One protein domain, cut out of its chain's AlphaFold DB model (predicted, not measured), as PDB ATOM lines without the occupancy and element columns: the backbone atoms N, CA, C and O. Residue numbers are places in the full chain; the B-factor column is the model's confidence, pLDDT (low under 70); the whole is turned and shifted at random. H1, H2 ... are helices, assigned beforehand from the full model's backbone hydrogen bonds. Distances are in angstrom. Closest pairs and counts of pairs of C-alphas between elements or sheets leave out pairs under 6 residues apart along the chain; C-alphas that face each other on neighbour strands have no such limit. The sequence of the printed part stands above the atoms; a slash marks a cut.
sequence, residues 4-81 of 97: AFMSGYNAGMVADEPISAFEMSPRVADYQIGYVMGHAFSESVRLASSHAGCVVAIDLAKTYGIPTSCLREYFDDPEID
ATOM      1  N   ALA A   4      12.745  18.233 -28.321       86.31
ATOM      2  CA  ALA A   4      14.009  18.583 -28.965       86.31
ATOM      3  C   ALA A   4      14.463  17.484 -29.937       86.31
ATOM      4  O   ALA A   4      14.763  17.792 -31.089       86.31
ATOM      5  N   PHE A   5      14.402  16.217 -29.512       89.44
ATOM      6  CA  PHE A   5      14.688  15.068 -30.370       89.44
ATOM      7  C   PHE A   5      13.787  15.032 -31.606       89.44
ATOM      8  O   PHE A   5      14.281  14.977 -32.727       89.44
ATOM      9  N   MET A   6      12.465  15.134 -31.429       90.50
ATOM     10  CA  MET A   6      11.527  15.090 -32.562       90.50
ATOM     11  C   MET A   6      11.744  16.252 -33.536       90.50
ATOM     12  O   MET A   6      11.616  16.085 -34.748       90.50
ATOM     13  N   SER A   7      12.092  17.435 -33.020       89.75
ATOM     14  CA  SER A   7      12.433  18.579 -33.864       89.75
ATOM     15  C   SER A   7      13.728  18.358 -34.645       89.75
ATOM     16  O   SER A   7      13.807  18.801 -35.789       89.75
ATOM     17  N   GLY A   8      14.719  17.698 -34.044       90.94
ATOM     18  CA  GLY A   8      15.939  17.267 -34.720       90.94
ATOM     19  C   GLY A   8      15.638  16.256 -35.817       90.94
ATOM     20  O   GLY A   8      15.990  16.485 -36.967       90.94
ATOM     21  N   TYR A   9      14.896  15.200 -35.486       91.44
ATOM     22  CA  TYR A   9      14.516  14.129 -36.409       91.44
ATOM     23  C   TYR A   9      13.817  14.653 -37.659       91.44
ATOM     24  O   TYR A   9      14.243  14.374 -38.777       91.44
ATOM     25  N   ASN A  10      12.802  15.500 -37.482       91.75
ATOM     26  CA  ASN A  10      12.104  16.105 -38.613       91.75
ATOM     27  C   ASN A  10      13.023  16.993 -39.461       91.75
ATOM     28  O   ASN A  10      12.863  17.033 -40.676       91.75
ATOM     29  N   ALA A  11      13.973  17.697 -38.839       89.94
ATOM     30  CA  ALA A  11      14.936  18.513 -39.569       89.94
ATOM     31  C   ALA A  11      15.939  17.659 -40.358       89.94
ATOM     32  O   ALA A  11      16.229  17.992 -41.500       89.94
ATOM     33  N   GLY A  12      16.421  16.551 -39.788       89.94
ATOM     34  CA  GLY A  12      17.312  15.614 -40.477       89.94
ATOM     35  C   GLY A  12      16.640  14.919 -41.660       89.94
ATOM     36  O   GLY A  12      17.274  14.715 -42.686       89.94
ATOM     37  N   MET A  13      15.340  14.623 -41.566       91.75
ATOM     38  CA  MET A  13      14.587  14.011 -42.668       91.75
ATOM     39  C   MET A  13      14.486  14.886 -43.923       91.75
ATOM     40  O   MET A  13      14.337  14.355 -45.021       91.75
ATOM     41  N   VAL A  14      14.492  16.210 -43.754       89.50
ATOM     42  CA  VAL A  14      14.310  17.181 -44.847       89.50
ATOM     43  C   VAL A  14      15.607  17.878 -45.242       89.50
ATOM     44  O   VAL A  14      15.585  18.739 -46.116       89.50
ATOM     45  N   ALA A  15      16.711  17.565 -44.567       83.94
ATOM     46  CA  ALA A  15      18.009  18.117 -44.894       83.94
ATOM     47  C   ALA A  15      18.529  17.458 -46.176       83.94
ATOM     48  O   ALA A  15      18.631  16.236 -46.251       83.94
ATOM     49  N   ASP A  16      18.853  18.279 -47.173       78.50
ATOM     50  CA  ASP A  16      19.507  17.815 -48.400       78.50
ATOM     51  C   ASP A  16      21.010  17.559 -48.176       78.50
ATOM     52  O   ASP A  16      21.623  16.762 -48.886       78.50
ATOM     53  N   GLU A  17      21.599  18.235 -47.183       77.06
ATOM     54  CA  GLU A  17      23.009  18.137 -46.808       77.06
ATOM     55  C   GLU A  17      23.180  18.178 -45.274       77.06
ATOM     56  O   GLU A  17      22.390  18.828 -44.575       77.06
ATOM     57  N   PRO A  18      24.231  17.539 -44.727       74.69
ATOM     58  CA  PRO A  18      24.622  17.687 -43.328       74.69
ATOM     59  C   PRO A  18      24.866  19.150 -42.935       74.69
ATOM     60  O   PRO A  18      25.690  19.837 -43.535       74.69
ATOM     61  N   ILE A  19      24.190  19.622 -41.886       76.00
ATOM     62  CA  ILE A  19      24.445  20.944 -41.295       76.00
ATOM     63  C   ILE A  19      25.842  20.947 -40.653       76.00
ATOM     64  O   ILE A  19      26.248  19.960 -40.047       76.00
ATOM     65  N   SER A  20      26.587  22.053 -40.724       70.38
ATOM     66  CA  SER A  20      27.913  22.091 -40.093       70.38
ATOM     67  C   SER A  20      27.825  21.998 -38.561       70.38
ATOM     68  O   SER A  20      26.905  22.531 -37.933       70.38
ATOM     69  N   ALA A  21      28.826  21.383 -37.922       61.31
ATOM     70  CA  ALA A  21      28.894  21.298 -36.459       61.31
ATOM     71  C   ALA A  21      28.864  22.686 -35.775       61.31
ATOM     72  O   ALA A  21      28.287  22.845 -34.700       61.31
ATOM     73  N   PHE A  22      29.413  23.718 -36.432       55.12
ATOM     74  CA  PHE A  22      29.384  25.107 -35.958       55.12
ATOM     75  C   PHE A  22      27.967  25.692 -35.912       55.12
ATOM     76  O   PHE A  22      27.613  26.374 -34.950       55.12
ATOM     77  N   GLU A  23      27.129  25.389 -36.903       62.59
ATOM     78  CA  GLU A  23      25.716  25.796 -36.927       62.59
ATOM     79  C   GLU A  23      24.867  25.033 -35.897       62.59
ATOM     80  O   GLU A  23      23.768  25.469 -35.539       62.59
ATOM     81  N   MET A  24      25.390  23.922 -35.367       59.16
ATOM     82  CA  MET A  24      24.777  23.143 -34.291       59.16
ATOM     83  C   MET A  24      25.228  23.525 -32.880       59.16
ATOM     84  O   MET A  24      24.606  23.059 -31.930       59.16
ATOM     85  N   SER A  25      26.231  24.394 -32.717       56.00
ATOM     86  CA  SER A  25      26.804  24.792 -31.417       56.00
ATOM     87  C   SER A  25      25.788  25.183 -30.313       56.00
ATOM     88  O   SER A  25      26.107  24.964 -29.144       56.00
ATOM     89  N   PRO A  26      24.571  25.700 -30.606       60.41
ATOM     90  CA  PRO A  26      23.558  25.959 -29.579       60.41
ATOM     91  C   PRO A  26      22.404  24.937 -29.517       60.41
ATOM     92  O   PRO A  26      21.445  25.148 -28.772       60.41
ATOM     93  N   ARG A  27      22.428  23.851 -30.299       63.12
ATOM     94  CA  ARG A  27      21.359  22.843 -30.297       63.12
ATOM     95  C   ARG A  27      21.659  21.787 -29.232       63.12
ATOM     96  O   ARG A  27      22.705  21.158 -29.255       63.12
ATOM     97  N   VAL A  28      20.737  21.631 -28.279       79.75
ATOM     98  CA  VAL A  28      20.822  20.655 -27.173       79.75
ATOM     99  C   VAL A  28      21.127  19.252 -27.723       79.75
ATOM    100  O   VAL A  28      20.607  18.912 -28.782       79.75
ATOM    101  N   ALA A  29      21.898  18.432 -26.999       84.56
ATOM    102  CA  ALA A  29      22.302  17.078 -27.411       84.56
ATOM    103  C   ALA A  29      21.148  16.231 -27.996       84.56
ATOM    104  O   ALA A  29      21.286  15.655 -29.072       84.56
ATOM    105  N   ASP A  30      19.967  16.253 -27.365       86.62
ATOM    106  CA  ASP A  30      18.753  15.581 -27.860       86.62
ATOM    107  C   ASP A  30      18.390  15.950 -29.303       86.62
ATOM    108  O   ASP A  30      17.980  15.096 -30.088       86.62
ATOM    109  N   TYR A  31      18.512  17.232 -29.657       88.50
ATOM    110  CA  TYR A  31      18.242  17.701 -31.011       88.50
ATOM    111  C   TYR A  31      19.244  17.107 -31.996       88.50
ATOM    112  O   TYR A  31      18.852  16.689 -33.082       88.50
ATOM    113  N   GLN A  32      20.530  17.090 -31.637       88.56
ATOM    114  CA  GLN A  32      21.585  16.597 -32.519       88.56
ATOM    115  C   GLN A  32      21.409  15.101 -32.779       88.56
ATOM    116  O   GLN A  32      21.412  14.687 -33.933       88.56
ATOM    117  N   ILE A  33      21.134  14.315 -31.733       89.25
ATOM    118  CA  ILE A  33      20.825  12.886 -31.865       89.25
ATOM    119  C   ILE A  33      19.600  12.699 -32.767       89.25
ATOM    120  O   ILE A  33      19.654  11.941 -33.732       89.25
ATOM    121  N   GLY A  34      18.520  13.450 -32.523       90.81
ATOM    122  CA  GLY A  34      17.341  13.425 -33.385       90.81
ATOM    123  C   GLY A  34      17.687  13.705 -34.849       90.81
ATOM    124  O   GLY A  34      17.278  12.950 -35.726       90.81
ATOM    125  N   TYR A  35      18.472  14.750 -35.117       91.81
ATOM    126  CA  TYR A  35      18.904  15.122 -36.467       91.81
ATOM    127  C   TYR A  35      19.675  14.001 -37.163       91.81
ATOM    128  O   TYR A  35      19.344  13.661 -38.299       91.81
ATOM    129  N   VAL A  36      20.651  13.402 -36.475       91.69
ATOM    130  CA  VAL A  36      21.422  12.262 -36.990       91.69
ATOM    131  C   VAL A  36      20.484  11.125 -37.391       91.69
ATOM    132  O   VAL A  36      20.553  10.647 -38.521       91.69
ATOM    133  N   MET A  37      19.547  10.757 -36.513       91.62
ATOM    134  CA  MET A  37      18.587   9.684 -36.784       91.62
ATOM    135  C   MET A  37      17.673   9.989 -37.974       91.62
ATOM    136  O   MET A  37      17.428   9.118 -38.807       91.62
ATOM    137  N   GLY A  38      17.175  11.222 -38.075       91.75
ATOM    138  CA  GLY A  38      16.305  11.637 -39.175       91.75
ATOM    139  C   GLY A  38      17.010  11.593 -40.528       91.75
ATOM    140  O   GLY A  38      16.439  11.110 -41.507       91.75
ATOM    141  N   HIS A  39      18.261  12.050 -40.574       92.38
ATOM    142  CA  HIS A  39      19.059  12.062 -41.797       92.38
ATOM    143  C   HIS A  39      19.484  10.648 -42.210       92.38
ATOM    144  O   HIS A  39      19.379  10.288 -43.381       92.38
ATOM    145  N   ALA A  40      19.899   9.818 -41.251       90.75
ATOM    146  CA  ALA A  40      20.213   8.411 -41.482       90.75
ATOM    147  C   ALA A  40      19.007   7.636 -42.033       90.75
ATOM    148  O   ALA A  40      19.125   6.892 -43.009       90.75
ATOM    149  N   PHE A  41      17.822   7.853 -41.454       90.38
ATOM    150  CA  PHE A  41      16.591   7.246 -41.948       90.38
ATOM    151  C   PHE A  41      16.274   7.698 -43.379       90.38
ATOM    152  O   PHE A  41      16.024   6.855 -44.242       90.38
ATOM    153  N   SER A  42      16.333   9.005 -43.652       90.75
ATOM    154  CA  SER A  42      16.108   9.552 -44.998       90.75
ATOM    155  C   SER A  42      17.032   8.910 -46.037       90.75
ATOM    156  O   SER A  42      16.570   8.426 -47.072       90.75
ATOM    157  N   GLU A  43      18.321   8.789 -45.714       90.56
ATOM    158  CA  GLU A  43      19.319   8.178 -46.591       90.56
ATOM    159  C   GLU A  43      19.078   6.687 -46.817       90.56
ATOM    160  O   GLU A  43      19.148   6.215 -47.955       90.56
ATOM    161  N   SER A  44      18.706   5.947 -45.768       88.88
ATOM    162  CA  SER A  44      18.365   4.529 -45.906       88.88
ATOM    163  C   SER A  44      17.181   4.297 -46.847       88.88
ATOM    164  O   SER A  44      17.198   3.359 -47.646       88.88
ATOM    165  N   VAL A  45      16.174   5.178 -46.808       88.94
ATOM    166  CA  VAL A  45      15.015   5.133 -47.706       88.94
ATOM    167  C   VAL A  45      15.426   5.527 -49.121       88.94
ATOM    168  O   VAL A  45      15.060   4.840 -50.075       88.94
ATOM    169  N   ARG A  46      16.217   6.598 -49.268       89.12
ATOM    170  CA  ARG A  46      16.689   7.102 -50.565       89.12
ATOM    171  C   ARG A  46      17.495   6.054 -51.328       89.12
ATOM    172  O   ARG A  46      17.335   5.922 -52.540       89.12
ATOM    173  N   LEU A  47      18.336   5.304 -50.619       89.75
ATOM    174  CA  LEU A  47      19.222   4.289 -51.188       89.75
ATOM    175  C   LEU A  47      18.667   2.862 -51.078       89.75
ATOM    176  O   LEU A  47      19.317   1.926 -51.539       89.75
ATOM    177  N   ALA A  48      17.478   2.690 -50.489       89.75
ATOM    178  CA  ALA A  48      16.871   1.394 -50.176       89.75
ATOM    179  C   ALA A  48      17.844   0.430 -49.461       89.75
ATOM    180  O   ALA A  48      17.882  -0.767 -49.750       89.75
ATOM    181  N   SER A  49      18.654   0.965 -48.542       85.38
ATOM    182  CA  SER A  49      19.735   0.254 -47.856       85.38
ATOM    183  C   SER A  49      19.835   0.705 -46.403       85.38
ATOM    184  O   SER A  49      20.153   1.862 -46.131       85.38
ATOM    185  N   SER A  50      19.600  -0.208 -45.460       81.38
ATOM    186  CA  SER A  50      19.774   0.064 -44.026       81.38
ATOM    187  C   SER A  50      21.218   0.440 -43.695       81.38
ATOM    188  O   SER A  50      21.444   1.423 -42.998       81.38
ATOM    189  N   HIS A  51      22.181  -0.266 -44.295       86.06
ATOM    190  CA  HIS A  51      23.611  -0.009 -44.128       86.06
ATOM    191  C   HIS A  51      23.994   1.426 -44.523       86.06
ATOM    192  O   HIS A  51      24.786   2.068 -43.842       86.06
ATOM    193  N   ALA A  52      23.377   1.981 -45.574       85.69
ATOM    194  CA  ALA A  52      23.624   3.371 -45.953       85.69
ATOM    195  C   ALA A  52      23.174   4.363 -44.864       85.69
ATOM    196  O   ALA A  52      23.850   5.361 -44.628       85.69
ATOM    197  N   GLY A  53      22.074   4.067 -44.165       87.06
ATOM    198  CA  GLY A  53      21.648   4.841 -43.000       87.06
ATOM    199  C   GLY A  53      22.633   4.736 -41.836       87.06
ATOM    200  O   GLY A  53      22.975   5.760 -41.249       87.06
ATOM    201  N   CYS A  54      23.134   3.533 -41.536       85.88
ATOM    202  CA  CYS A  54      24.117   3.309 -40.469       85.88
ATOM    203  C   CYS A  54      25.420   4.088 -40.714       85.88
ATOM    204  O   CYS A  54      25.878   4.805 -39.827       85.88
ATOM    205  N   VAL A  55      25.971   4.020 -41.933       88.19
ATOM    206  CA  VAL A  55      27.185   4.767 -42.315       88.19
ATOM    207  C   VAL A  55      26.982   6.271 -42.126       88.19
ATOM    208  O   VAL A  55      27.778   6.927 -41.457       88.19
ATOM    209  N   VAL A  56      25.869   6.809 -42.634       89.69
ATOM    210  CA  VAL A  56      25.535   8.234 -42.490       89.69
ATOM    211  C   VAL A  56      25.390   8.625 -41.020       89.69
ATOM    212  O   VAL A  56      25.846   9.693 -40.618       89.69
ATOM    213  N   ALA A  57      24.784   7.772 -40.196       90.25
ATOM    214  CA  ALA A  57      24.627   8.044 -38.774       90.25
ATOM    215  C   ALA A  57      25.975   8.149 -38.049       90.25
ATOM    216  O   ALA A  57      26.173   9.078 -37.264       90.25
ATOM    217  N   ILE A  58      26.903   7.235 -38.343       89.06
ATOM    218  CA  ILE A  58      28.255   7.218 -37.769       89.06
ATOM    219  C   ILE A  58      29.041   8.456 -38.213       89.06
ATOM    220  O   ILE A  58      29.633   9.137 -37.374       89.06
ATOM    221  N   ASP A  59      29.017   8.786 -39.504       88.69
ATOM    222  CA  ASP A  59      29.740   9.942 -40.047       88.69
ATOM    223  C   ASP A  59      29.246  11.259 -39.436       88.69
ATOM    224  O   ASP A  59      30.039  12.126 -39.049       88.69
ATOM    225  N   LEU A  60      27.928  11.403 -39.282       88.62
ATOM    226  CA  LEU A  60      27.336  12.571 -38.639       88.62
ATOM    227  C   LEU A  60      27.643  12.621 -37.139       88.62
ATOM    228  O   LEU A  60      27.953  13.693 -36.623       88.62
ATOM    229  N   ALA A  61      27.602  11.487 -36.437       87.88
ATOM    230  CA  ALA A  61      27.960  11.428 -35.023       87.88
ATOM    231  C   ALA A  61      29.405  11.877 -34.789       87.88
ATOM    232  O   ALA A  61      29.638  12.749 -33.951       87.88
ATOM    233  N   LYS A  62      30.349  11.385 -35.600       85.00
ATOM    234  CA  LYS A  62      31.750  11.831 -35.582       85.00
ATOM    235  C   LYS A  62      31.867  13.328 -35.857       85.00
ATOM    236  O   LYS A  62      32.542  14.036 -35.117       85.00
ATOM    237  N   THR A  63      31.157  13.825 -36.870       83.88
ATOM    238  CA  THR A  63      31.153  15.253 -37.236       83.88
ATOM    239  C   THR A  63      30.665  16.144 -36.089       83.88
ATOM    240  O   THR A  63      31.169  17.252 -35.909       83.88
ATOM    241  N   TYR A  64      29.703  15.672 -35.298       81.94
ATOM    242  CA  TYR A  64      29.118  16.429 -34.190       81.94
ATOM    243  C   TYR A  64      29.733  16.122 -32.820       81.94
ATOM    244  O   TYR A  64      29.311  16.724 -31.834       81.94
ATOM    245  N   GLY A  65      30.714  15.218 -32.739       82.88
ATOM    246  CA  GLY A  65      31.296  14.775 -31.470       82.88
ATOM    247  C   GLY A  65      30.306  14.015 -30.578       82.88
ATOM    248  O   GLY A  65      30.407  14.075 -29.355       82.88
ATOM    249  N   ILE A  66      29.320  13.342 -31.176       85.81
ATOM    250  CA  ILE A  66      28.353  12.501 -30.465       85.81
ATOM    251  C   ILE A  66      28.966  11.101 -30.326       85.81
ATOM    252  O   ILE A  66      29.304  10.499 -31.347       85.81
ATOM    253  N   PRO A  67      29.077  10.549 -29.105       84.44
ATOM    254  CA  PRO A  67      29.493   9.163 -28.919       84.44
ATOM    255  C   PRO A  67      28.550   8.207 -29.659       84.44
ATOM    256  O   PRO A  67      27.327   8.311 -29.532       84.44
ATOM    257  N   THR A  68      29.093   7.248 -30.407       81.12
ATOM    258  CA  THR A  68      28.299   6.252 -31.157       81.12
ATOM    259  C   THR A  68      27.451   5.387 -30.222       81.12
ATOM    260  O   THR A  68      26.348   4.979 -30.584       81.12
ATOM    261  N   SER A  69      27.889   5.199 -28.974       81.75
ATOM    262  CA  SER A  69      27.101   4.575 -27.905       81.75
ATOM    263  C   SER A  69      25.742   5.252 -27.661       81.75
ATOM    264  O   SER A  69      24.782   4.565 -27.313       81.75
ATOM    265  N   CYS A  70      25.607   6.560 -27.914       82.00
ATOM    266  CA  CYS A  70      24.327   7.275 -27.843       82.00
ATOM    267  C   CYS A  70      23.376   6.933 -29.002       82.00
ATOM    268  O   CYS A  70      22.185   7.218 -28.915       82.00
ATOM    269  N   LEU A  71      23.881   6.341 -30.088       79.75
ATOM    270  CA  LEU A  71      23.076   5.900 -31.227       79.75
ATOM    271  C   LEU A  71      22.601   4.450 -31.096       79.75
ATOM    272  O   LEU A  71      21.626   4.079 -31.746       79.75
ATOM    273  N   ARG A  72      23.240   3.641 -30.240       75.62
ATOM    274  CA  ARG A  72      22.913   2.214 -30.053       75.62
ATOM    275  C   ARG A  72      21.463   1.968 -29.657       75.62
ATOM    276  O   ARG A  72      20.889   0.959 -30.034       75.62
ATOM    277  N   GLU A  73      20.842   2.892 -28.930       73.06
ATOM    278  CA  GLU A  73      19.429   2.754 -28.557       73.06
ATOM    279  C   GLU A  73      18.459   2.930 -29.743       73.06
ATOM    280  O   GLU A  73      17.267   2.646 -29.611       73.06
ATOM    281  N   TYR A  74      18.955   3.384 -30.899       69.69
ATOM    282  CA  TYR A  74      18.153   3.708 -32.077       69.69
ATOM    283  C   TYR A  74      18.455   2.851 -33.311       69.69
ATOM    284  O   TYR A  74      17.687   2.910 -34.275       69.69
ATOM    285  N   PHE A  75      19.526   2.059 -33.293       68.19
ATOM    286  CA  PHE A  75      19.862   1.125 -34.362       68.19
ATOM    287  C   PHE A  75      19.902  -0.303 -33.828       68.19
ATOM    288  O   PHE A  75      20.542  -0.579 -32.822       68.19
ATOM    289  N   ASP A  76      19.240  -1.209 -34.539       58.62
ATOM    290  CA  ASP A  76      19.249  -2.651 -34.271       58.62
ATOM    291  C   ASP A  76      20.184  -3.323 -35.297       58.62
ATOM    292  O   ASP A  76      19.772  -4.188 -36.072       58.62
ATOM    293  N   ASP A  77      21.418  -2.810 -35.406       57.53
ATOM    294  CA  ASP A  77      22.423  -3.271 -36.371       57.53
ATOM    295  C   ASP A  77      23.727  -3.659 -35.645       57.53
ATOM    296  O   ASP A  77      24.340  -2.798 -35.003       57.53
ATOM    297  N   PRO A  78      24.163  -4.933 -35.720       52.78
ATOM    298  CA  PRO A  78      25.391  -5.396 -35.073       52.78
ATOM    299  C   PRO A  78      26.661  -4.716 -35.606       52.78
ATOM    300  O   PRO A  78      27.671  -4.724 -34.909       52.78
ATOM    301  N   GLU A  79      26.639  -4.079 -36.785       52.91
ATOM    302  CA  GLU A  79      27.804  -3.337 -37.295       52.91
ATOM    303  C   GLU A  79      28.124  -2.075 -36.471       52.91
ATOM    304  O   GLU A  79      29.252  -1.592 -36.507       52.91
ATOM    305  N   ILE A  80      27.171  -1.548 -35.689       52.69
ATOM    306  CA  ILE A  80      27.406  -0.423 -34.762       52.69
ATOM    307  C   ILE A  80      28.050  -0.898 -33.450       52.69
ATOM    308  O   ILE A  80      28.689  -0.106 -32.753       52.69
ATOM    309  N   ASP A  81      27.919  -2.183 -33.117       50.06
ATOM    310  CA  ASP A  81      28.625  -2.789 -31.982       50.06
ATOM    311  C   ASP A  81      30.110  -3.037 -32.295       50.06
ATOM    312  O   ASP A  81      30.929  -2.949 -31.383       50.06
TER     313      ASP A  81
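AT A GLANCE: This is residues 4 to 81 of the 97 residues of an uncharacterized protein of Burkholderia sp. Bk (UniProt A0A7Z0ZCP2). Three helices stand side by side in a twisted row, H1, H2 and H3, with the longest, H2, in the middle. A long loop, residues 15 to 28, returns from the end of H1 to the start of H2, and the tail after H3 folds back over H2 and H3. The printed part has 78 residues, is all helix and compact, with a radius of gyration of the C-alphas of 11.3 A and spans of 31 by 25 by 19 A.

HOW THE PARTS SIT: H1, residues 4 to 14, touches H2, residues 29 to 46, at a shallow tilt of 29 degrees, the same way; their closest C-alphas, Gly 8 and Tyr 35, are 4.1 A apart. H2 and H3, residues 50 to 64, touch as a helical hairpin at a shallow tilt of 32 degrees, opposite ways; their closest C-alphas, Ala 40 and Gly 53, are 4.1 A apart. H1 and H3 are apart. Every O i to N i+4 pair is within hydrogen-bond range in H2 and H3, and 6 of 7 in H1.

IN THESE COORDINATES: H1 starts at C-alpha 4 (14.009, 18.583, -28.965) and is 15.9 A long, H2 25.8 A and H3 21.3 A, ending at C-alpha 64 (29.118, 16.429, -34.190).

THE WHOLE: The C-alphas of Pro 26 and Ala 48 are the farthest apart, 32.7 A. The printed part has no cut; the link H1 to H2 is long. pLDDT is under 70 at residues 21 to 27 and 74 to 81.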